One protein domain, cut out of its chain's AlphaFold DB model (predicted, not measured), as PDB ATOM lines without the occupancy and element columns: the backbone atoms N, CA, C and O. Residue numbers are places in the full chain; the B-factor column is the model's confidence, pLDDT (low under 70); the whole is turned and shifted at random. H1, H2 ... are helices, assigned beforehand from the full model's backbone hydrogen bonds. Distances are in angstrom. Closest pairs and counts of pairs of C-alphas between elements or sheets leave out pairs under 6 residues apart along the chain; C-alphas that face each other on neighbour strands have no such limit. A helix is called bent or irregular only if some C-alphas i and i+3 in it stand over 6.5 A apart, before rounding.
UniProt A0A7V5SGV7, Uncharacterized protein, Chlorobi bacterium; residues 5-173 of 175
ATOM      1  N   GLN A   5     135.654 179.013  94.643       76.38
ATOM      2  CA  GLN A   5     136.575 177.867  94.584       76.38
ATOM      3  C   GLN A   5     138.062 178.264  94.451       76.38
ATOM      4  O   GLN A   5     138.961 177.563  94.924       76.38
ATOM      5  N   VAL A   6     138.357 179.400  93.813       77.62
ATOM      6  CA  VAL A   6     139.730 179.917  93.689       77.62
ATOM      7  C   VAL A   6     140.174 180.550  95.008       77.62
ATOM      8  O   VAL A   6     141.317 180.383  95.429       77.62
ATOM      9  N   VAL A   7     139.270 181.246  95.698       81.25
ATOM     10  CA  VAL A   7     139.563 181.881  96.990       81.25
ATOM     11  C   VAL A   7     139.848 180.823  98.059       81.25
ATOM     12  O   VAL A   7     140.835 180.941  98.790       81.25
ATOM     13  N   THR A   8     139.047 179.757  98.109       83.69
ATOM     14  CA  THR A   8     139.222 178.655  99.066       83.69
ATOM     15  C   THR A   8     140.504 177.864  98.815       83.69
ATOM     16  O   THR A   8     141.283 177.660  99.744       83.69
ATOM     17  N   SER A   9     140.805 177.499  97.568       86.56
ATOM     18  CA  SER A   9     142.033 176.755  97.234       86.56
ATOM     19  C   SER A   9     143.318 177.549  97.517       86.56
ATOM     20  O   SER A   9     144.303 177.002  98.026       86.56
ATOM     21  N   VAL A  10     143.322 178.863  97.254       87.31
ATOM     22  CA  VAL A  10     144.456 179.741  97.597       87.31
ATOM     23  C   VAL A  10     144.621 179.856  99.112       87.31
ATOM     24  O   VAL A  10     145.752 179.795  99.608       87.31
ATOM     25  N   LEU A  11     143.517 180.000  99.849       88.00
ATOM     26  CA  LEU A  11     143.534 180.028 101.308       88.00
ATOM     27  C   LEU A  11     144.120 178.735 101.879       88.00
ATOM     28  O   LEU A  11     145.058 178.797 102.671       88.00
ATOM     29  N   GLU A  12     143.633 177.575 101.438       89.31
ATOM     30  CA  GLU A  12     144.113 176.271 101.902       89.31
ATOM     31  C   GLU A  12     145.614 176.101 101.692       89.31
ATOM     32  O   GLU A  12     146.331 175.670 102.602       89.31
ATOM     33  N   ARG A  13     146.119 176.482 100.511       89.31
ATOM     34  CA  ARG A  13     147.550 176.412 100.209       89.31
ATOM     35  C   ARG A  13     148.366 177.281 101.168       89.31
ATOM     36  O   ARG A  13     149.358 176.803 101.720       89.31
ATOM     37  N   LYS A  14     147.949 178.535 101.381       89.94
ATOM     38  CA  LYS A  14     148.621 179.471 102.299       89.94
ATOM     39  C   LYS A  14     148.579 178.960 103.738       89.94
ATOM     40  O   LYS A  14     149.606 178.926 104.408       89.94
ATOM     41  N   THR A  15     147.422 178.500 104.204       89.31
ATOM     42  CA  THR A  15     147.256 177.954 105.555       89.31
ATOM     43  C   THR A  15     148.108 176.710 105.770       89.31
ATOM     44  O   THR A  15     148.786 176.615 106.788       89.31
ATOM     45  N   ARG A  16     148.150 175.780 104.808       90.31
ATOM     46  CA  ARG A  16     148.974 174.566 104.909       90.31
ATOM     47  C   ARG A  16     150.462 174.893 105.015       90.31
ATOM     48  O   ARG A  16     151.156 174.270 105.813       90.31
ATOM     49  N   GLN A  17     150.948 175.864 104.241       89.00
ATOM     50  CA  GLN A  17     152.337 176.311 104.339       89.00
ATOM     51  C   GLN A  17     152.633 176.913 105.719       89.00
ATOM     52  O   GLN A  17     153.571 176.473 106.380       89.00
ATOM     53  N   ARG A  18     151.796 177.843 106.194       90.44
ATOM     54  CA  ARG A  18     151.960 178.459 107.521       90.44
ATOM     55  C   ARG A  18     151.940 177.428 108.646       90.44
ATOM     56  O   ARG A  18     152.775 177.492 109.536       90.44
ATOM     57  N   LEU A  19     151.028 176.452 108.597       90.81
ATOM     58  CA  LEU A  19     150.954 175.377 109.593       90.81
ATOM     59  C   LEU A  19     152.222 174.519 109.618       90.81
ATOM     60  O   LEU A  19     152.668 174.138 110.694       90.81
ATOM     61  N   ARG A  20     152.826 174.241 108.455       91.44
ATOM     62  CA  ARG A  20     154.114 173.535 108.383       91.44
ATOM     63  C   ARG A  20     155.238 174.361 109.001       91.44
ATOM     64  O   ARG A  20     156.009 173.817 109.782       91.44
ATOM     65  N   GLU A  21     155.309 175.655 108.692       91.19
ATOM     66  CA  GLU A  21     156.314 176.558 109.271       91.19
ATOM     67  C   GLU A  21     156.163 176.662 110.794       91.19
ATOM     68  O   GLU A  21     157.140 176.482 111.516       91.19
ATOM     69  N   TYR A  22     154.937 176.851 111.297       91.69
ATOM     70  CA  TYR A  22     154.670 176.789 112.733       91.69
ATOM     71  C   TYR A  22     155.058 175.436 113.323       91.69
ATOM     72  O   TYR A  22     155.701 175.414 114.361       91.69
ATOM     73  N   GLY A  23     154.719 174.321 112.672       92.19
ATOM     74  CA  GLY A  23     155.071 172.982 113.147       92.19
ATOM     75  C   GLY A  23     156.578 172.806 113.338       92.19
ATOM     76  O   GLY A  23     157.010 172.361 114.397       92.19
ATOM     77  N   VAL A  24     157.384 173.230 112.360       93.50
ATOM     78  CA  VAL A  24     158.853 173.194 112.467       93.50
ATOM     79  C   VAL A  24     159.346 174.082 113.613       93.50
ATOM     80  O   VAL A  24     160.177 173.646 114.406       93.50
ATOM     81  N   LEU A  25     158.812 175.300 113.745       93.25
ATOM     82  CA  LEU A  25     159.218 176.231 114.803       93.25
ATOM     83  C   LEU A  25     158.819 175.750 116.203       93.25
ATOM     84  O   LEU A  25     159.622 175.865 117.126       93.25
ATOM     85  N   VAL A  26     157.619 175.182 116.360       95.00
ATOM     86  CA  VAL A  26     157.149 174.574 117.615       95.00
ATOM     87  C   VAL A  26     158.066 173.419 117.995       95.00
ATOM     88  O   VAL A  26     158.484 173.347 119.143       95.00
ATOM     89  N   LEU A  27     158.407 172.532 117.054       95.88
ATOM     90  CA  LEU A  27     159.293 171.397 117.326       95.88
ATOM     91  C   LEU A  27     160.697 171.857 117.732       95.88
ATOM     92  O   LEU A  27     161.238 171.369 118.722       95.88
ATOM     93  N   MET A  28     161.263 172.825 117.010       95.06
ATOM     94  CA  MET A  28     162.587 173.371 117.309       95.06
ATOM     95  C   MET A  28     162.623 174.049 118.686       95.06
ATOM     96  O   MET A  28     163.506 173.770 119.490       95.06
ATOM     97  N   LEU A  29     161.651 174.913 118.988       94.38
ATOM     98  CA  LEU A  29     161.576 175.590 120.286       94.38
ATOM     99  C   LEU A  29     161.211 174.625 121.419       94.38
ATOM    100  O   LEU A  29     161.745 174.750 122.515       94.38
ATOM    101  N   GLY A  30     160.358 173.636 121.153       96.19
ATOM    102  CA  GLY A  30     160.007 172.584 122.104       96.19
ATOM    103  C   GLY A  30     161.213 171.726 122.486       96.19
ATOM    104  O   GLY A  30     161.379 171.394 123.658       96.19
ATOM    105  N   PHE A  31     162.104 171.442 121.530       96.50
ATOM    106  CA  PHE A  31     163.390 170.807 121.811       96.50
ATOM    107  C   PHE A  31     164.240 171.654 122.768       96.50
ATOM    108  O   PHE A  31     164.705 171.134 123.781       96.50
ATOM    109  N   PHE A  32     164.392 172.959 122.513       94.56
ATOM    110  CA  PHE A  32     165.146 173.841 123.413       94.56
ATOM    111  C   PHE A  32     164.531 173.917 124.810       94.56
ATOM    112  O   PHE A  32     165.252 173.784 125.794       94.56
ATOM    113  N   VAL A  33     163.205 174.059 124.905       95.88
ATOM    114  CA  VAL A  33     162.487 174.002 126.185       95.88
ATOM    115  C   VAL A  33     162.834 172.709 126.919       95.88
ATOM    116  O   VAL A  33     163.288 172.775 128.053       95.88
ATOM    117  N   SER A  34     162.739 171.555 126.251       95.94
ATOM    118  CA  SER A  34     163.069 170.257 126.849       95.94
ATOM    119  C   SER A  34     164.513 170.161 127.349       95.94
ATOM    120  O   SER A  34     164.738 169.591 128.415       95.94
ATOM    121  N   VAL A  35     165.483 170.684 126.594       96.00
ATOM    122  CA  VAL A  35     166.910 170.669 126.969       96.00
ATOM    123  C   VAL A  35     167.188 171.590 128.157       96.00
ATOM    124  O   VAL A  35     168.015 171.258 129.003       96.00
ATOM    125  N   PHE A  36     166.494 172.726 128.252       94.50
ATOM    126  CA  PHE A  36     166.705 173.711 129.311       94.50
ATOM    127  C   PHE A  36     165.843 173.495 130.565       94.50
ATOM    128  O   PHE A  36     166.154 174.070 131.606       94.50
ATOM    129  N   THR A  37     164.810 172.647 130.516       94.56
ATOM    130  CA  THR A  37     163.970 172.302 131.678       94.56
ATOM    131  C   THR A  37     164.767 171.959 132.947       94.56
ATOM    132  O   THR A  37     164.404 172.467 134.006       94.56
ATOM    133  N   PRO A  38     165.851 171.153 132.904       93.88
ATOM    134  CA  PRO A  38     166.568 170.749 134.119       93.88
ATOM    135  C   PRO A  38     167.303 171.890 134.829       93.88
ATOM    136  O   PRO A  38     167.662 171.748 135.993       93.88
ATOM    137  N   VAL A  39     167.566 172.996 134.128       91.62
ATOM    138  CA  VAL A  39     168.355 174.128 134.639       91.62
ATOM    139  C   VAL A  39     167.500 175.358 134.945       91.62
ATOM    140  O   VAL A  39     168.048 176.380 135.350       91.62
ATOM    141  N   VAL A  40     166.180 175.289 134.744       92.00
ATOM    142  CA  VAL A  40     165.267 176.423 134.925       92.00
ATOM    143  C   VAL A  40     164.345 176.211 136.122       92.00
ATOM    144  O   VAL A  40     163.857 175.110 136.375       92.00
ATOM    145  N   GLU A  41     164.029 177.292 136.830       91.75
ATOM    146  CA  GLU A  41     162.985 177.264 137.849       91.75
ATOM    147  C   GLU A  41     161.607 177.249 137.180       91.75
ATOM    148  O   GLU A  41     161.102 178.270 136.705       91.75
ATOM    149  N   LEU A  42     160.970 176.076 137.156       93.19
ATOM    150  CA  LEU A  42     159.651 175.888 136.539       93.19
ATOM    151  C   LEU A  42     158.581 176.837 137.092       93.19
ATOM    152  O   LEU A  42     157.703 177.264 136.341       93.19
ATOM    153  N   GLY A  43     158.682 177.201 138.376       93.75
ATOM    154  CA  GLY A  43     157.782 178.156 139.025       93.75
ATOM    155  C   GLY A  43     157.798 179.548 138.387       93.75
ATOM    156  O   GLY A  43     156.788 180.240 138.445       93.75
ATOM    157  N   LEU A  44     158.894 179.936 137.727       91.06
ATOM    158  CA  LEU A  44     159.014 181.192 136.982       91.06
ATOM    159  C   LEU A  44     158.817 180.981 135.478       91.06
ATOM    160  O   LEU A  44     158.106 181.745 134.821       91.06
ATOM    161  N   ALA A  45     159.407 179.920 134.927       93.06
ATOM    162  CA  ALA A  45     159.383 179.655 133.493       93.06
ATOM    163  C   ALA A  45     157.970 179.362 132.957       93.06
ATOM    164  O   ALA A  45     157.618 179.830 131.871       93.06
ATOM    165  N   LEU A  46     157.135 178.639 133.716       94.06
ATOM    166  CA  LEU A  46     155.762 178.332 133.302       94.06
ATOM    167  C   LEU A  46     154.871 179.584 133.232       94.06
ATOM    168  O   LEU A  46     154.272 179.794 132.175       94.06
ATOM    169  N   PRO A  47     154.795 180.455 134.264       95.94
ATOM    170  CA  PRO A  47     154.076 181.724 134.152       95.94
ATOM    171  C   PRO A  47     154.548 182.587 132.981       95.94
ATOM    172  O   PRO A  47     153.715 183.122 132.251       95.94
ATOM    173  N   ILE A  48     155.864 182.682 132.752       92.62
ATOM    174  CA  ILE A  48     156.426 183.425 131.613       92.62
ATOM    175  C   ILE A  48     155.926 182.840 130.288       92.62
ATOM    176  O   ILE A  48     155.444 183.579 129.429       92.62
ATOM    177  N   GLY A  49     155.987 181.516 130.132       94.81
ATOM    178  CA  GLY A  49     155.484 180.827 128.945       94.81
ATOM    179  C   GLY A  49     153.980 181.031 128.733       94.81
ATOM    180  O   GLY A  49     153.551 181.296 127.611       94.81
ATOM    181  N   LEU A  50     153.174 180.968 129.796       96.38
ATOM    182  CA  LEU A  50     151.722 181.171 129.735       96.38
ATOM    183  C   LEU A  50     151.344 182.613 129.380       96.38
ATOM    184  O   LEU A  50     150.465 182.828 128.543       96.38
ATOM    185  N   LEU A  51     152.022 183.603 129.963       95.56
ATOM    186  CA  LEU A  51     151.833 185.012 129.610       95.56
ATOM    187  C   LEU A  51     152.216 185.263 128.152       95.56
ATOM    188  O   LEU A  51     151.463 185.900 127.412       95.56
ATOM    189  N   ALA A  52     153.349 184.709 127.714       94.62
ATOM    190  CA  ALA A  52     153.778 184.805 126.329       94.62
ATOM    191  C   ALA A  52     152.779 184.131 125.377       94.62
ATOM    192  O   ALA A  52     152.498 184.676 124.312       94.62
ATOM    193  N   LEU A  53     152.181 183.003 125.773       96.62
ATOM    194  CA  LEU A  53     151.118 182.329 125.026       96.62
ATOM    195  C   LEU A  53     149.879 183.211 124.881       96.62
ATOM    196  O   LEU A  53     149.414 183.419 123.759       96.62
ATOM    197  N   ALA A  54     149.368 183.769 125.980       95.31
ATOM    198  CA  ALA A  54     148.218 184.669 125.941       95.31
ATOM    199  C   ALA A  54     148.492 185.894 125.050       95.31
ATOM    200  O   ALA A  54     147.655 186.270 124.227       95.31
ATOM    201  N   MET A  55     149.694 186.466 125.155       93.19
ATOM    202  CA  MET A  55     150.144 187.575 124.313       93.19
ATOM    203  C   MET A  55     150.253 187.174 122.834       93.19
ATOM    204  O   MET A  55     149.792 187.900 121.957       93.19
ATOM    205  N   GLY A  56     150.824 186.009 122.529       93.06
ATOM    206  CA  GLY A  56     150.921 185.498 121.162       93.06
ATOM    207  C   GLY A  56     149.545 185.282 120.535       93.06
ATOM    208  O   GLY A  56     149.315 185.649 119.380       93.06
ATOM    209  N   MET A  57     148.601 184.755 121.317       94.88
ATOM    210  CA  MET A  57     147.223 184.538 120.889       94.88
ATOM    211  C   MET A  57     146.489 185.853 120.608       94.88
ATOM    212  O   MET A  57     145.864 185.984 119.553       94.88
ATOM    213  N   SER A  58     146.589 186.840 121.502       92.94
ATOM    214  CA  SER A  58     145.944 188.145 121.317       92.94
ATOM    215  C   SER A  58     146.528 188.909 120.125       92.94
ATOM    216  O   SER A  58     145.779 189.432 119.298       92.94
ATOM    217  N   LEU A  59     147.854 188.894 119.958       90.81
ATOM    218  CA  LEU A  59     148.527 189.500 118.808       90.81
ATOM    219  C   LEU A  59     148.182 188.794 117.497       90.81
ATOM    220  O   LEU A  59     147.984 189.455 116.477       90.81
ATOM    221  N   ALA A  60     148.062 187.464 117.487       91.94
ATOM    222  CA  ALA A  60     147.536 186.751 116.325       91.94
ATOM    223  C   ALA A  60     146.115 187.212 115.987       91.94
ATOM    224  O   ALA A  60     145.859 187.558 114.838       91.94
ATOM    225  N   TRP A  61     145.227 187.322 116.975       92.69
ATOM    226  CA  TRP A  61     143.857 187.792 116.759       92.69
ATOM    227  C   TRP A  61     143.804 189.194 116.137       92.69
ATOM    228  O   TRP A  61     143.086 189.428 115.161       92.69
ATOM    229  N   LEU A  62     144.617 190.118 116.657       89.62
ATOM    230  CA  LEU A  62     144.752 191.471 116.117       89.62
ATOM    231  C   LEU A  62     145.325 191.459 114.694       89.62
ATOM    232  O   LEU A  62     144.804 192.158 113.824       89.62
ATOM    233  N   ARG A  63     146.355 190.645 114.423       89.81
ATOM    234  CA  ARG A  63     146.911 190.463 113.071       89.81
ATOM    235  C   ARG A  63     145.852 189.971 112.091       89.81
ATOM    236  O   ARG A  63     145.760 190.516 110.995       89.81
ATOM    237  N   GLU A  64     145.033 188.994 112.478       90.44
ATOM    238  CA  GLU A  64     143.951 188.492 111.628       90.44
ATOM    239  C   GLU A  64     142.894 189.568 111.346       90.44
ATOM    240  O   GLU A  64     142.506 189.755 110.192       90.44
ATOM    241  N   TYR A  65     142.487 190.343 112.356       89.12
ATOM    242  CA  TYR A  65     141.548 191.451 112.165       89.12
ATOM    243  C   TYR A  65     142.109 192.527 111.221       89.12
ATOM    244  O   TYR A  65     141.423 192.987 110.308       89.12
ATOM    245  N   ARG A  66     143.392 192.884 111.364       88.00
ATOM    246  CA  ARG A  66     144.047 193.879 110.496       88.00
ATOM    247  C   ARG A  66     144.137 193.443 109.033       88.00
ATOM    248  O   ARG A  66     144.170 194.303 108.155       88.00
ATOM    249  N   ARG A  67     144.118 192.139 108.731       87.75
ATOM    250  CA  ARG A  67     144.073 191.635 107.342       87.75
ATOM    251  C   ARG A  67     142.768 191.971 106.623       87.75
ATOM    252  O   ARG A  67     142.742 191.927 105.394       87.75
ATOM    253  N   LEU A  68     141.719 192.343 107.356       89.19
ATOM    254  CA  LEU A  68     140.450 192.808 106.791       89.19
ATOM    255  C   LEU A  68     140.492 194.279 106.346       89.19
ATOM    256  O   LEU A  68     139.637 194.712 105.570       89.19
ATOM    257  N   LEU A  69     141.483 195.050 106.809       84.44
ATOM    258  CA  LEU A  69     141.609 196.466 106.480       84.44
ATOM    259  C   LEU A  69     142.000 196.656 105.008       84.44
ATOM    260  O   LEU A  69     142.940 196.038 104.505       84.44
ATOM    261  N   ALA A  70     141.299 197.568 104.330       77.19
ATOM    262  CA  ALA A  70     141.584 197.934 102.943       77.19
ATOM    263  C   ALA A  70     142.870 198.772 102.802       77.19
ATOM    264  O   ALA A  70     143.553 198.706 101.780       77.19
ATOM    265  N   ASN A  71     143.226 199.548 103.834       83.06
ATOM    266  CA  ASN A  71     144.398 200.417 103.803       83.06
ATOM    267  C   ASN A  71     145.688 199.613 104.039       83.06
ATOM    268  O   ASN A  71     146.047 199.279 105.170       83.06
ATOM    269  N   SER A  72     146.399 199.335 102.946       75.38
ATOM    270  CA  SER A  72     147.642 198.560 102.975       75.38
ATOM    271  C   SER A  72     148.788 199.275 103.698       75.38
ATOM    272  O   SER A  72     149.600 198.602 104.327       75.38
ATOM    273  N   TYR A  73     148.849 200.611 103.652       76.25
ATOM    274  CA  TYR A  73     149.925 201.381 104.286       76.25
ATOM    275  C   TYR A  73     149.823 201.339 105.811       76.25
ATOM    276  O   TYR A  73     150.794 201.014 106.489       76.25
ATOM    277  N   TYR A  74     148.623 201.579 106.349       76.12
ATOM    278  CA  TYR A  74     148.378 201.485 107.790       76.12
ATOM    279  C   TYR A  74     148.685 200.079 108.323       76.12
ATOM    280  O   TYR A  74     149.344 199.928 109.349       76.12
ATOM    281  N   ARG A  75     148.282 199.037 107.581       81.12
ATOM    282  CA  ARG A  75     148.584 197.643 107.929       81.12
ATOM    283  C   ARG A  75     150.092 197.388 108.013       81.12
ATOM    284  O   ARG A  75     150.549 196.857 109.018       81.12
ATOM    285  N   LEU A  76     150.844 197.791 106.987       77.06
ATOM    286  CA  LEU A  76     152.302 197.639 106.936       77.06
ATOM    287  C   LEU A  76     152.994 198.376 108.087       77.06
ATOM    288  O   LEU A  76     153.875 197.810 108.727       77.06
ATOM    289  N   ALA A  77     152.574 199.609 108.380       75.75
ATOM    290  CA  ALA A  77     153.134 200.398 109.475       75.75
ATOM    291  C   ALA A  77     152.928 199.718 110.835       75.75
ATOM    292  O   ALA A  77     153.851 199.669 111.646       75.75
ATOM    293  N   VAL A  78     151.743 199.145 111.071       78.88
ATOM    294  CA  VAL A  78     151.439 198.443 112.327       78.88
ATOM    295  C   VAL A  78     152.166 197.093 112.415       78.88
ATOM    296  O   VAL A  78     152.624 196.703 113.484       78.88
ATOM    297  N   GLU A  79     152.313 196.364 111.308       77.81
ATOM    298  CA  GLU A  79     153.104 195.123 111.285       77.81
ATOM    299  C   GLU A  79     154.599 195.388 111.528       77.81
ATOM    300  O   GLU A  79     155.265 194.634 112.247       77.81
ATOM    301  N   ALA A  80     155.122 196.479 110.964       78.12
ATOM    302  CA  ALA A  80     156.487 196.925 111.206       78.12
ATOM    303  C   ALA A  80     156.681 197.367 112.662       78.12
ATOM    304  O   ALA A  80     157.678 196.989 113.276       78.12
ATOM    305  N   SER A  81     155.724 198.107 113.236       77.38
ATOM    306  CA  SER A  81     155.808 198.539 114.632       77.38
ATOM    307  C   SER A  81     155.716 197.368 115.608       77.38
ATOM    308  O   SER A  81     156.472 197.342 116.569       77.38
ATOM    309  N   GLU A  82     154.885 196.356 115.344       79.50
ATOM    310  CA  GLU A  82     154.832 195.133 116.159       79.50
ATOM    311  C   GLU A  82     156.174 194.388 116.139       79.50
ATOM    312  O   GLU A  82     156.691 194.011 117.189       79.50
ATOM    313  N   SER A  83     156.777 194.238 114.955       79.75
ATOM    314  CA  SER A  83     158.090 193.594 114.808       79.75
ATOM    315  C   SER A  83     159.191 194.389 115.519       79.75
ATOM    316  O   SER A  83     160.034 193.810 116.200       79.75
ATOM    317  N   PHE A  84     159.163 195.719 115.402       78.00
ATOM    318  CA  PHE A  84     160.096 196.612 116.085       78.00
ATOM    319  C   PHE A  84     159.934 196.552 117.607       78.00
ATOM    320  O   PHE A  84     160.924 196.402 118.314       78.00
ATOM    321  N   LEU A  85     158.703 196.601 118.122       82.38
ATOM    322  CA  LEU A  85     158.425 196.492 119.556       82.38
ATOM    323  C   LEU A  85     158.867 195.140 120.115       82.38
ATOM    324  O   LEU A  85     159.425 195.091 121.207       82.38
ATOM    325  N   LEU A  86     158.679 194.055 119.361       82.25
ATOM    326  CA  LEU A  86     159.153 192.732 119.756       82.25
ATOM    327  C   LEU A  86     160.688 192.675 119.799       82.25
ATOM    328  O   LEU A  86     161.248 192.134 120.747       82.25
ATOM    329  N   LEU A  87     161.380 193.291 118.834       85.19
ATOM    330  CA  LEU A  87     162.841 193.430 118.864       85.19
ATOM    331  C   LEU A  87     163.321 194.281 120.045       85.19
ATOM    332  O   LEU A  87     164.278 193.898 120.711       85.19
ATOM    333  N   VAL A  88     162.651 195.402 120.332       84.94
ATOM    334  CA  VAL A  88     162.950 196.255 121.493       84.94
ATOM    335  C   VAL A  88     162.739 195.486 122.794       84.94
ATOM    336  O   VAL A  88     163.580 195.563 123.681       84.94
ATOM    337  N   LEU A  89     161.665 194.702 122.901       87.25
ATOM    338  CA  LEU A  89     161.397 193.869 124.070       87.25
ATOM    339  C   LEU A  89     162.481 192.799 124.254       87.25
ATOM    340  O   LEU A  89     162.998 192.633 125.356       87.25
ATOM    341  N   LEU A  90     162.862 192.104 123.178       86.88
ATOM    342  CA  LEU A  90     163.919 191.092 123.220       86.88
ATOM    343  C   LEU A  90     165.271 191.715 123.580       86.88
ATOM    344  O   LEU A  90     165.930 191.247 124.507       86.88
ATOM    345  N   GLY A  91     165.655 192.803 122.912       87.56
ATOM    346  CA  GLY A  91     166.900 193.521 123.183       87.56
ATOM    347  C   GLY A  91     166.943 194.107 124.595       87.56
ATOM    348  O   GLY A  91     167.936 193.946 125.301       87.56
ATOM    349  N   GLY A  92     165.840 194.706 125.049       87.44
ATOM    350  CA  GLY A  92     165.679 195.207 126.412       87.44
ATOM    351  C   GLY A  92     165.774 194.093 127.453       87.44
ATOM    352  O   GLY A  92     166.453 194.258 128.462       87.44
ATOM    353  N   SER A  93     165.177 192.927 127.185       87.00
ATOM    354  CA  SER A  93     165.275 191.763 128.073       87.00
ATOM    355  C   SER A  93     166.712 191.244 128.189       87.00
ATOM    356  O   SER A  93     167.149 190.908 129.287       87.00
ATOM    357  N   ALA A  94     167.471 191.240 127.087       87.75
ATOM    358  CA  ALA A  94     168.877 190.848 127.081       87.75
ATOM    359  C   ALA A  94     169.746 191.860 127.843       87.75
ATOM    360  O   ALA A  94     170.606 191.468 128.632       87.75
ATOM    361  N   PHE A  95     169.494 193.159 127.655       89.88
ATOM    362  CA  PHE A  95     170.192 194.224 128.374       89.88
ATOM    363  C   PHE A  95     169.931 194.164 129.886       89.88
ATOM    364  O   PHE A  95     170.867 194.234 130.680       89.88
ATOM    365  N   LEU A  96     168.675 193.962 130.296       88.88
ATOM    366  CA  LEU A  96     168.312 193.783 131.704       88.88
ATOM    367  C   LEU A  96     168.940 192.519 132.295       88.88
ATOM    368  O   LEU A  96     169.498 192.574 133.388       88.88
ATOM    369  N   ALA A  97     168.907 191.397 131.570       88.25
ATOM    370  CA  ALA A  97     169.545 190.160 132.009       88.25
ATOM    371  C   ALA A  97     171.056 190.337 132.218       88.25
ATOM    372  O   ALA A  97     171.603 189.845 133.207       88.25
ATOM    373  N   HIS A  98     171.713 191.093 131.334       87.81
ATOM    374  CA  HIS A  98     173.118 191.460 131.485       87.81
ATOM    375  C   HIS A  98     173.353 192.339 132.724       87.81
ATOM    376  O   HIS A  98     174.246 192.043 133.518       87.81
ATOM    377  N   GLY A  99     172.524 193.366 132.941       90.31
ATOM    378  CA  GLY A  99     172.597 194.232 134.123       90.31
ATOM    379  C   GLY A  99     172.393 193.481 135.444       90.31
ATOM    380  O   GLY A  99     173.080 193.754 136.426       90.31
ATOM    381  N   LEU A 100     171.515 192.476 135.447       90.06
ATOM    382  CA  LEU A 100     171.262 191.581 136.582       90.06
ATOM    383  C   LEU A 100     172.302 190.458 136.723       90.06
ATOM    384  O   LEU A 100     172.197 189.645 137.640       90.06
ATOM    385  N   ARG A 101     173.305 190.401 135.833       90.00
ATOM    386  CA  ARG A 101     174.352 189.364 135.791       90.00
ATOM    387  C   ARG A 101     173.788 187.940 135.752       90.00
ATOM    388  O   ARG A 101     174.382 187.017 136.308       90.00
ATOM    389  N   LEU A 102     172.648 187.756 135.087       87.25
ATOM    390  CA  LEU A 102     172.083 186.427 134.879       87.25
ATOM    391  C   LEU A 102     173.032 185.598 134.016       87.25
ATOM    392  O   LEU A 102     173.615 186.097 133.049       87.25
ATOM    393  N   SER A 103     173.173 184.314 134.345       90.69
ATOM    394  CA  SER A 103     173.935 183.415 133.487       90.69
ATOM    395  C   SER A 103     173.257 183.328 132.117       90.69
ATOM    396  O   SER A 103     172.027 183.290 132.009       90.69
ATOM    397  N   LEU A 104     174.066 183.288 131.056       87.44
ATOM    398  CA  LEU A 104     173.554 183.215 129.686       87.44
ATOM    399  C   LEU A 104     172.619 182.008 129.503       87.44
ATOM    400  O   LEU A 104     171.593 182.119 128.839       87.44
ATOM    401  N   VAL A 105     172.955 180.887 130.146       89.62
ATOM    402  CA  VAL A 105     172.170 179.648 130.127       89.62
ATOM    403  C   VAL A 105     170.792 179.858 130.756       89.62
ATOM    404  O   VAL A 105     169.790 179.486 130.152       89.62
ATOM    405  N   LEU A 106     170.715 180.506 131.926       90.31
ATOM    406  CA  LEU A 106     169.436 180.792 132.583       90.31
ATOM    407  C   LEU A 106     168.579 181.748 131.751       90.31
ATOM    408  O   LEU A 106     167.375 181.530 131.617       90.31
ATOM    409  N   TYR A 107     169.180 182.781 131.160       90.81
ATOM    410  CA  TYR A 107     168.455 183.694 130.275       90.81
ATOM    411  C   TYR A 107     167.895 182.965 129.044       90.81
ATOM    412  O   TYR A 107     166.707 183.083 128.749       90.81
ATOM    413  N   GLN A 108     168.718 182.161 128.363       91.88
ATOM    414  CA  GLN A 108     168.296 181.378 127.196       91.88
ATOM    415  C   GLN A 108     167.206 180.359 127.541       91.88
ATOM    416  O   GLN A 108     166.289 180.159 126.741       91.88
ATOM    417  N   ALA A 109     167.255 179.765 128.735       92.56
ATOM    418  CA  ALA A 109     166.223 178.861 129.224       92.56
ATOM    419  C   ALA A 109     164.864 179.570 129.332       92.56
ATOM    420  O   ALA A 109     163.902 179.163 128.680       92.56
ATOM    421  N   HIS A 110     164.784 180.684 130.066       92.88
ATOM    422  CA  HIS A 110     163.534 181.443 130.213       92.88
ATOM    423  C   HIS A 110     163.044 182.020 128.879       92.88
ATOM    424  O   HIS A 110     161.848 181.983 128.583       92.88
ATOM    425  N   LEU A 111     163.967 182.501 128.041       93.44
ATOM    426  CA  LEU A 111     163.647 182.992 126.706       93.44
ATOM    427  C   LEU A 111     163.045 181.888 125.828       93.44
ATOM    428  O   LEU A 111     162.092 182.145 125.099       93.44
ATOM    429  N   SER A 112     163.544 180.653 125.928       95.00
ATOM    430  CA  SER A 112     163.003 179.513 125.180       95.00
ATOM    431  C   SER A 112     161.549 179.229 125.564       95.00
ATOM    432  O   SER A 112     160.718 179.043 124.676       95.00
ATOM    433  N   TYR A 113     161.209 179.281 126.858       95.88
ATOM    434  CA  TYR A 113     159.821 179.158 127.327       95.88
ATOM    435  C   TYR A 113     158.936 180.301 126.821       95.88
ATOM    436  O   TYR A 113     157.826 180.052 126.345       95.88
ATOM    437  N   ALA A 114     159.428 181.542 126.877       94.88
ATOM    438  CA  ALA A 114     158.701 182.706 126.376       94.88
ATOM    439  C   ALA A 114     158.427 182.595 124.865       94.88
ATOM    440  O   ALA A 114     157.289 182.743 124.423       94.88
ATOM    441  N   LEU A 115     159.452 182.288 124.065       94.50
ATOM    442  CA  LEU A 115     159.330 182.151 122.613       94.50
ATOM    443  C   LEU A 115     158.437 180.971 122.226       94.50
ATOM    444  O   LEU A 115     157.602 181.107 121.332       94.50
ATOM    445  N   PHE A 116     158.577 179.832 122.910       96.81
ATOM    446  CA  PHE A 116     157.724 178.669 122.692       96.81
ATOM    447  C   PHE A 116     156.257 178.992 122.988       96.81
ATOM    448  O   PHE A 116     155.399 178.783 122.130       96.81
ATOM    449  N   GLY A 117     155.980 179.578 124.158       96.50
ATOM    450  CA  GLY A 117     154.643 180.020 124.545       96.50
ATOM    451  C   GLY A 117     154.051 180.987 123.524       96.50
ATOM    452  O   GLY A 117     152.976 180.727 122.984       96.50
ATOM    453  N   TYR A 118     154.786 182.045 123.173       94.94
ATOM    454  CA  TYR A 118     154.381 183.028 122.163       94.94
ATOM    455  C   TYR A 118     154.036 182.396 120.811       94.94
ATOM    456  O   TYR A 118     153.037 182.765 120.180       94.94
ATOM    457  N   LEU A 119     154.841 181.438 120.354       94.81
ATOM    458  CA  LEU A 119     154.656 180.799 119.059       94.81
ATOM    459  C   LEU A 119     153.444 179.856 119.054       94.81
ATOM    460  O   LEU A 119     152.630 179.909 118.129       94.81
ATOM    461  N   VAL A 120     153.277 179.051 120.107       97.00
ATOM    462  CA  VAL A 120     152.093 178.197 120.300       97.00
ATOM    463  C   VAL A 120     150.829 179.049 120.413       97.00
ATOM    464  O   VAL A 120     149.835 178.770 119.741       97.00
ATOM    465  N   GLY A 121     150.879 180.130 121.193       96.75
ATOM    466  CA  GLY A 121     149.789 181.093 121.321       96.75
ATOM    467  C   GLY A 121     149.424 181.732 119.985       96.75
ATOM    468  O   GLY A 121     148.249 181.777 119.623       96.75
ATOM    469  N   SER A 122     150.422 182.149 119.201       94.31
ATOM    470  CA  SER A 122     150.214 182.715 117.863       94.31
ATOM    471  C   SER A 122     149.517 181.738 116.916       94.31
ATOM    472  O   SER A 122     148.560 182.110 116.234       94.31
ATOM    473  N   LEU A 123     149.965 180.479 116.897       95.31
ATOM    474  CA  LEU A 123     149.339 179.417 116.114       95.31
ATOM    475  C   LEU A 123     147.882 179.191 116.548       95.31
ATOM    476  O   LEU A 123     146.986 179.152 115.700       95.31
ATOM    477  N   ALA A 124     147.641 179.063 117.855       96.00
ATOM    478  CA  ALA A 124     146.313 178.842 118.414       96.00
ATOM    479  C   ALA A 124     145.361 180.006 118.102       96.00
ATOM    480  O   ALA A 124     144.233 179.772 117.671       96.00
ATOM    481  N   GLY A 125     145.825 181.251 118.240       95.06
ATOM    482  CA  GLY A 125     145.053 182.447 117.910       95.06
ATOM    483  C   GLY A 125     144.690 182.515 116.429       95.06
ATOM    484  O   GLY A 125     143.530 182.730 116.091       95.06
ATOM    485  N   GLU A 126     145.644 182.244 115.538       94.25
ATOM    486  CA  GLU A 126     145.409 182.247 114.091       94.25
ATOM    487  C   GLU A 126     144.429 181.136 113.659       94.25
ATOM    488  O   GLU A 126     143.517 181.361 112.856       94.25
ATOM    489  N   VAL A 127     144.583 179.919 114.190       94.19
ATOM    490  CA  VAL A 127     143.664 178.802 113.911       94.19
ATOM    491  C   VAL A 127     142.279 179.073 114.498       94.19
ATOM    492  O   VAL A 127     141.280 178.873 113.804       94.19
ATOM    493  N   GLY A 128     142.215 179.548 115.742       95.25
ATOM    494  CA  GLY A 128     140.974 179.896 116.425       95.25
ATOM    495  C   GLY A 128     140.200 180.973 115.675       95.25
ATOM    496  O   GLY A 128     139.010 180.802 115.414       95.25
ATOM    497  N   TRP A 129     140.881 182.030 115.229       95.00
ATOM    498  CA  TRP A 129     140.252 183.120 114.486       95.00
ATOM    499  C   TRP A 129     139.654 182.627 113.177       95.00
ATOM    500  O   TRP A 129     138.497 182.909 112.875       95.00
ATOM    501  N   ARG A 130     140.395 181.813 112.416       91.94
ATOM    502  CA  ARG A 130     139.881 181.253 111.159       91.94
ATOM    503  C   ARG A 130     138.659 180.370 111.372       91.94
ATOM    504  O   ARG A 130     137.707 180.468 110.607       91.94
ATOM    505  N   ARG A 131     138.666 179.527 112.406       92.12
ATOM    506  CA  ARG A 131     137.528 178.646 112.703       92.12
ATOM    507  C   ARG A 131     136.288 179.426 113.141       92.12
ATOM    508  O   ARG A 131     135.186 179.055 112.756       92.12
ATOM    509  N   LEU A 132     136.461 180.481 113.935       94.12
ATOM    510  CA  LEU A 132     135.346 181.201 114.558       94.12
ATOM    511  C   LEU A 132     134.821 182.371 113.715       94.12
ATOM    512  O   LEU A 132     133.624 182.650 113.745       94.12
ATOM    513  N   VAL A 133     135.702 183.056 112.982       93.81
ATOM    514  CA  VAL A 133     135.398 184.339 112.331       93.81
ATOM    515  C   VAL A 133     135.346 184.216 110.812       93.81
ATOM    516  O   VAL A 133     134.387 184.693 110.217       93.81
ATOM    517  N   PHE A 134     136.322 183.559 110.172       89.56
ATOM    518  CA  PHE A 134     136.475 183.613 108.708       89.56
ATOM    519  C   PHE A 134     135.214 183.180 107.942       89.56
ATOM    520  O   PHE A 134     134.777 183.886 107.037       89.56
ATOM    521  N   GLY A 135     134.583 182.072 108.346       85.44
ATOM    522  CA  GLY A 135     133.365 181.566 107.699       85.44
ATOM    523  C   GLY A 135     132.134 182.470 107.853       85.44
ATOM    524  O   GLY A 135     131.153 182.281 107.144       85.44
ATOM    525  N   ARG A 136     132.180 183.456 108.758       91.38
ATOM    526  CA  ARG A 136     131.102 184.431 109.001       91.38
ATOM    527  C   ARG A 136     131.335 185.767 108.287       91.38
ATOM    528  O   ARG A 136     130.495 186.656 108.381       91.38
ATOM    529  N   LEU A 137     132.476 185.938 107.619       90.56
ATOM    530  CA  LEU A 137     132.809 187.163 106.894       90.56
ATOM    531  C   LEU A 137     132.048 187.254 105.570       90.56
ATOM    532  O   LEU A 137     131.804 186.242 104.917       90.56
ATOM    533  N   LEU A 138     131.763 188.483 105.135       91.06
ATOM    534  CA  LEU A 138     131.217 188.753 103.803       91.06
ATOM    535  C   LEU A 138     132.226 188.353 102.712       91.06
ATOM    536  O   LEU A 138     133.436 188.453 102.924       91.06
ATOM    537  N   ALA A 139     131.750 187.984 101.519       88.12
ATOM    538  CA  ALA A 139     132.603 187.531 100.410       88.12
ATOM    539  C   ALA A 139     133.743 188.517 100.076       88.12
ATOM    540  O   ALA A 139     134.886 188.119  99.853       88.12
ATOM    541  N   GLU A 140     133.473 189.824 100.127       88.56
ATOM    542  CA  GLU A 140     134.496 190.851  99.907       88.56
ATOM    543  C   GLU A 140     135.584 190.845 100.996       88.56
ATOM    544  O   GLU A 140     136.777 190.963 100.705       88.56
ATOM    545  N   GLN A 141     135.193 190.670 102.259       90.00
ATOM    546  CA  GLN A 141     136.123 190.584 103.384       90.00
ATOM    547  C   GLN A 141     136.955 189.302 103.320       90.00
ATOM    548  O   GLN A 141     138.156 189.346 103.580       90.00
ATOM    549  N   GLN A 142     136.345 188.182 102.922       89.88
ATOM    550  CA  GLN A 142     137.054 186.925 102.689       89.88
ATOM    551  C   GLN A 142     138.097 187.085 101.584       89.88
ATOM    552  O   GLN A 142     139.258 186.726 101.774       89.88
ATOM    553  N   TYR A 143     137.725 187.695 100.459       89.12
ATOM    554  CA  TYR A 143     138.654 187.961  99.368       89.12
ATOM    555  C   TYR A 143     139.845 188.821  99.817       89.12
ATOM    556  O   TYR A 143     141.000 188.444  99.602       89.12
ATOM    557  N   ARG A 144     139.584 189.938 100.513       87.94
ATOM    558  CA  ARG A 144     140.636 190.809 101.069       87.94
ATOM    559  C   ARG A 144     141.532 190.058 102.051       87.94
ATOM    560  O   ARG A 144     142.754 190.177 101.979       87.94
ATOM    561  N   TYR A 145     140.941 189.246 102.923       90.38
ATOM    562  CA  TYR A 145     141.680 188.406 103.857       90.38
ATOM    563  C   TYR A 145     142.637 187.461 103.124       90.38
ATOM    564  O   TYR A 145     143.830 187.446 103.421       90.38
ATOM    565  N   VAL A 146     142.146 186.714 102.127       89.31
ATOM    566  CA  VAL A 146     142.976 185.773 101.359       89.31
ATOM    567  C   VAL A 146     144.084 186.499 100.602       89.31
ATOM    568  O   VAL A 146     145.206 185.993 100.548       89.31
ATOM    569  N   GLN A 147     143.821 187.685 100.048       86.56
ATOM    570  CA  GLN A 147     144.859 188.495  99.406       86.56
ATOM    571  C   GLN A 147     145.955 188.916 100.393       86.56
ATOM    572  O   GLN A 147     147.137 188.714 100.109       86.56
ATOM    573  N   ASN A 148     145.560 189.434 101.557       86.69
ATOM    574  CA  ASN A 148     146.465 189.979 102.572       86.69
ATOM    575  C   ASN A 148     147.135 188.907 103.443       86.69
ATOM    576  O   ASN A 148     148.075 189.203 104.175       86.69
ATOM    577  N   LEU A 149     146.675 187.658 103.382       86.75
ATOM    578  CA  LEU A 149     147.304 186.544 104.076       86.75
ATOM    579  C   LEU A 149     148.672 186.237 103.453       86.75
ATOM    580  O   LEU A 149     148.753 185.741 102.325       86.75
ATOM    581  N   SER A 150     149.758 186.472 104.189       81.75
ATOM    582  CA  SER A 150     151.094 186.067 103.742       81.75
ATOM    583  C   SER A 150     151.248 184.541 103.787       81.75
ATOM    584  O   SER A 150     150.876 183.923 104.788       81.75
ATOM    585  N   PRO A 151     151.819 183.913 102.740       72.38
ATOM    586  CA  PRO A 151     151.993 182.461 102.679       72.38
ATOM    587  C   PRO A 151     153.001 181.926 103.706       72.38
ATOM    588  O   PRO A 151     152.901 180.768 104.091       72.38
ATOM    589  N   SER A 152     153.938 182.764 104.155       75.06
ATOM    590  CA  SER A 152     154.961 182.414 105.138       75.06
ATOM    591  C   SER A 152     154.812 183.260 106.403       75.06
ATOM    592  O   SER A 152     154.407 184.426 106.352       75.06
ATOM    593  N   VAL A 153     155.103 182.633 107.538       73.69
ATOM    594  CA  VAL A 153     155.221 183.244 108.865       73.69
ATOM    595  C   VAL A 153     156.627 183.815 109.051       73.69
ATOM    596  O   VAL A 153     156.765 184.906 109.593       73.69
ATOM    597  N   LEU A 154     157.651 183.103 108.570       66.62
ATOM    598  CA  LEU A 154     159.064 183.484 108.707       66.62
ATOM    599  C   LEU A 154     159.483 184.592 107.740       66.62
ATOM    600  O   LEU A 154     160.231 185.495 108.101       66.62
ATOM    601  N   LEU A 155     158.994 184.523 106.504       63.59
ATOM    602  CA  LEU A 155     159.292 185.483 105.447       63.59
ATOM    603  C   LEU A 155     157.974 186.019 104.884       63.59
ATOM    604  O   LEU A 155     157.578 185.665 103.768       63.59
ATOM    605  N   PRO A 156     157.259 186.870 105.646       57.22
ATOM    606  CA  PRO A 156     155.962 187.393 105.224       57.22
ATOM    607  C   PRO A 156     156.061 188.200 103.923       57.22
ATOM    608  O   PRO A 156     155.083 188.286 103.177       57.22
ATOM    609  N   TYR A 157     157.253 188.723 103.614       56.72
ATOM    610  CA  TYR A 157     157.582 189.378 102.356       56.72
ATOM    611  C   TYR A 157     158.373 188.432 101.456       56.72
ATOM    612  O   TYR A 157     159.471 187.989 101.784       56.72
ATOM    613  N   SER A 158     157.823 188.144 100.277       57.56
ATOM    614  CA  SER A 158     158.538 187.367  99.262       57.56
ATOM    615  C   SER A 158     159.874 188.026  98.884       57.56
ATOM    616  O   SER A 158     159.977 189.253  98.833       57.56
ATOM    617  N   TRP A 159     160.864 187.228  98.471       57.41
ATOM    618  CA  TRP A 159     162.117 187.717  97.865       57.41
ATOM    619  C   TRP A 159     161.882 188.696  96.694       57.41
ATOM    620  O   TRP A 159     162.726 189.527  96.369       57.41
ATOM    621  N   ARG A 160     160.711 188.630  96.042       57.44
ATOM    622  CA  ARG A 160     160.272 189.615  95.040       57.44
ATOM    623  C   ARG A 160     160.049 191.007  95.637       57.44
ATOM    624  O   ARG A 160     160.464 191.975  95.017       57.44
ATOM    625  N   HIS A 161     159.439 191.113  96.817       61.38
ATOM    626  CA  HIS A 161     159.247 192.388  97.517       61.38
ATOM    627  C   HIS A 161     160.591 193.006  97.917       61.38
ATOM    628  O   HIS A 161     160.815 194.186  97.668       61.38
ATOM    629  N   PHE A 162     161.516 192.186  98.427       63.50
ATOM    630  CA  PHE A 162     162.880 192.621  98.745       63.50
ATOM    631  C   PHE A 162     163.627 193.108  97.496       63.50
ATOM    632  O   PHE A 162     164.209 194.186  97.506       63.50
ATOM    633  N   ARG A 163     163.533 192.374  96.377       71.38
ATOM    634  CA  ARG A 163     164.108 192.797  95.087       71.38
ATOM    635  C   ARG A 163     163.488 194.082  94.538       71.38
ATOM    636  O   ARG A 163     164.200 194.871  93.927       71.38
ATOM    637  N   LEU A 164     162.185 194.294  94.725       71.19
ATOM    638  CA  LEU A 164     161.496 195.512  94.289       71.19
ATOM    639  C   LEU A 164     161.888 196.725  95.140       71.19
ATOM    640  O   LEU A 164     162.143 197.787  94.580       71.19
ATOM    641  N   LEU A 165     161.983 196.558  96.462       72.44
ATOM    642  CA  LEU A 165     162.506 197.583  97.370       72.44
ATOM    643  C   LEU A 165     163.963 197.917  97.042       72.44
ATOM    644  O   LEU A 165     164.305 199.088  96.921       72.44
ATOM    645  N   TRP A 166     164.791 196.896  96.814       79.06
ATOM    646  CA  TRP A 166     166.189 197.061  96.425       79.06
ATOM    647  C   TRP A 166     166.342 197.808  95.097       79.06
ATOM    648  O   TRP A 166     167.139 198.737  95.008       79.06
ATOM    649  N   ARG A 167     165.548 197.451  94.076       80.94
ATOM    650  CA  ARG A 167     165.526 198.176  92.795       80.94
ATOM    651  C   ARG A 167     165.116 199.633  92.979       80.94
ATOM    652  O   ARG A 167     165.856 200.500  92.554       80.94
ATOM    653  N   ARG A 168     164.003 199.911  93.669       79.00
ATOM    654  CA  ARG A 168     163.556 201.294  93.923       79.00
ATOM    655  C   ARG A 168     164.588 202.127  94.678       79.00
ATOM    656  O   ARG A 168     164.751 203.296  94.371       79.00
ATOM    657  N   TRP A 169     165.269 201.541  95.658       78.06
ATOM    658  CA  TRP A 169     166.323 202.229  96.404       78.06
ATOM    659  C   TRP A 169     167.559 202.511  95.546       78.06
ATOM    660  O   TRP A 169     168.143 203.583  95.650       78.06
ATOM    661  N   ARG A 170     167.945 201.561  94.688       81.38
ATOM    662  CA  ARG A 170     169.065 201.727  93.761       81.38
ATOM    663  C   ARG A 170     168.758 202.785  92.701       81.38
ATOM    664  O   ARG A 170     169.572 203.667  92.483       81.38
ATOM    665  N   ASP A 171     167.576 202.715  92.101       80.75
ATOM    666  CA  ASP A 171     167.169 203.609  91.017       80.75
ATOM    667  C   ASP A 171     166.790 205.014  91.560       80.75
ATOM    668  O   ASP A 171     166.867 206.005  90.848       80.75
ATOM    669  N   GLY A 172     166.444 205.134  92.851       62.66
ATOM    670  CA  GLY A 172     166.210 206.409  93.547       62.66
ATOM    671  C   GLY A 172     167.471 207.123  94.056       62.66
ATOM    672  O   GLY A 172     167.344 208.131  94.744       62.66
ATOM    673  N   ARG A 173     168.672 206.601  93.769       56.16
ATOM    674  CA  ARG A 173     169.969 207.257  94.045       56.16
ATOM    675  C   ARG A 173     170.591 207.923  92.808       56.16
ATOM    676  O   ARG A 173     171.687 208.459  92.917       56.16
TER     677      ARG A 173
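Overview. This is residues 5 to 173 of the 175 residues of an uncharacterized protein of Chlorobi bacterium (UniProt A0A7V5SGV7). Long helices H1 to H4 run lengthwise, H4 between H1 and H2, H3 set loosely beside; short H5 packs on H1 near one end, and residues 159 to 173, with H6, stick out as an arm. The 169 printed residues hold six named helices, H1 to H6, and no named strand: all helix. The whole spans 51 by 47 by 23 A, only just compact, close to loose; radius of gyration of the C-alphas 18.5 A.

Along the chain. H1, residues 5 to 39, 51.3 A, begins at C-alpha 5 (136.575, 177.867, 94.584) and is irregular: C-alphas 35 and 38 are 7.2 A apart. H2 is residues 42 to 66, H3 72 to 99, H4 104 to 132, 41.1 A, H5 139 to 148. H6, 159 to 171, ends at C-alpha 171 (167.169, 203.609, 91.017).

Arrangement. H4 touches H1 at a shallow tilt of 26 degrees; closest C-alphas Phe 36 and Ala 109, 5.2 A. H4 touches H2 at a steep 38 degrees; closest Leu 53 and Gly 121, 4.1 A. Every O i to N i+4 pair is within hydrogen-bond range in H3 to H6, 29 of 31 in H1, 20 of 21 in H2.

Size, cuts and confidence. The printed part has no cut. Residues 154 to 162 and 172 to 173 have pLDDT under 70.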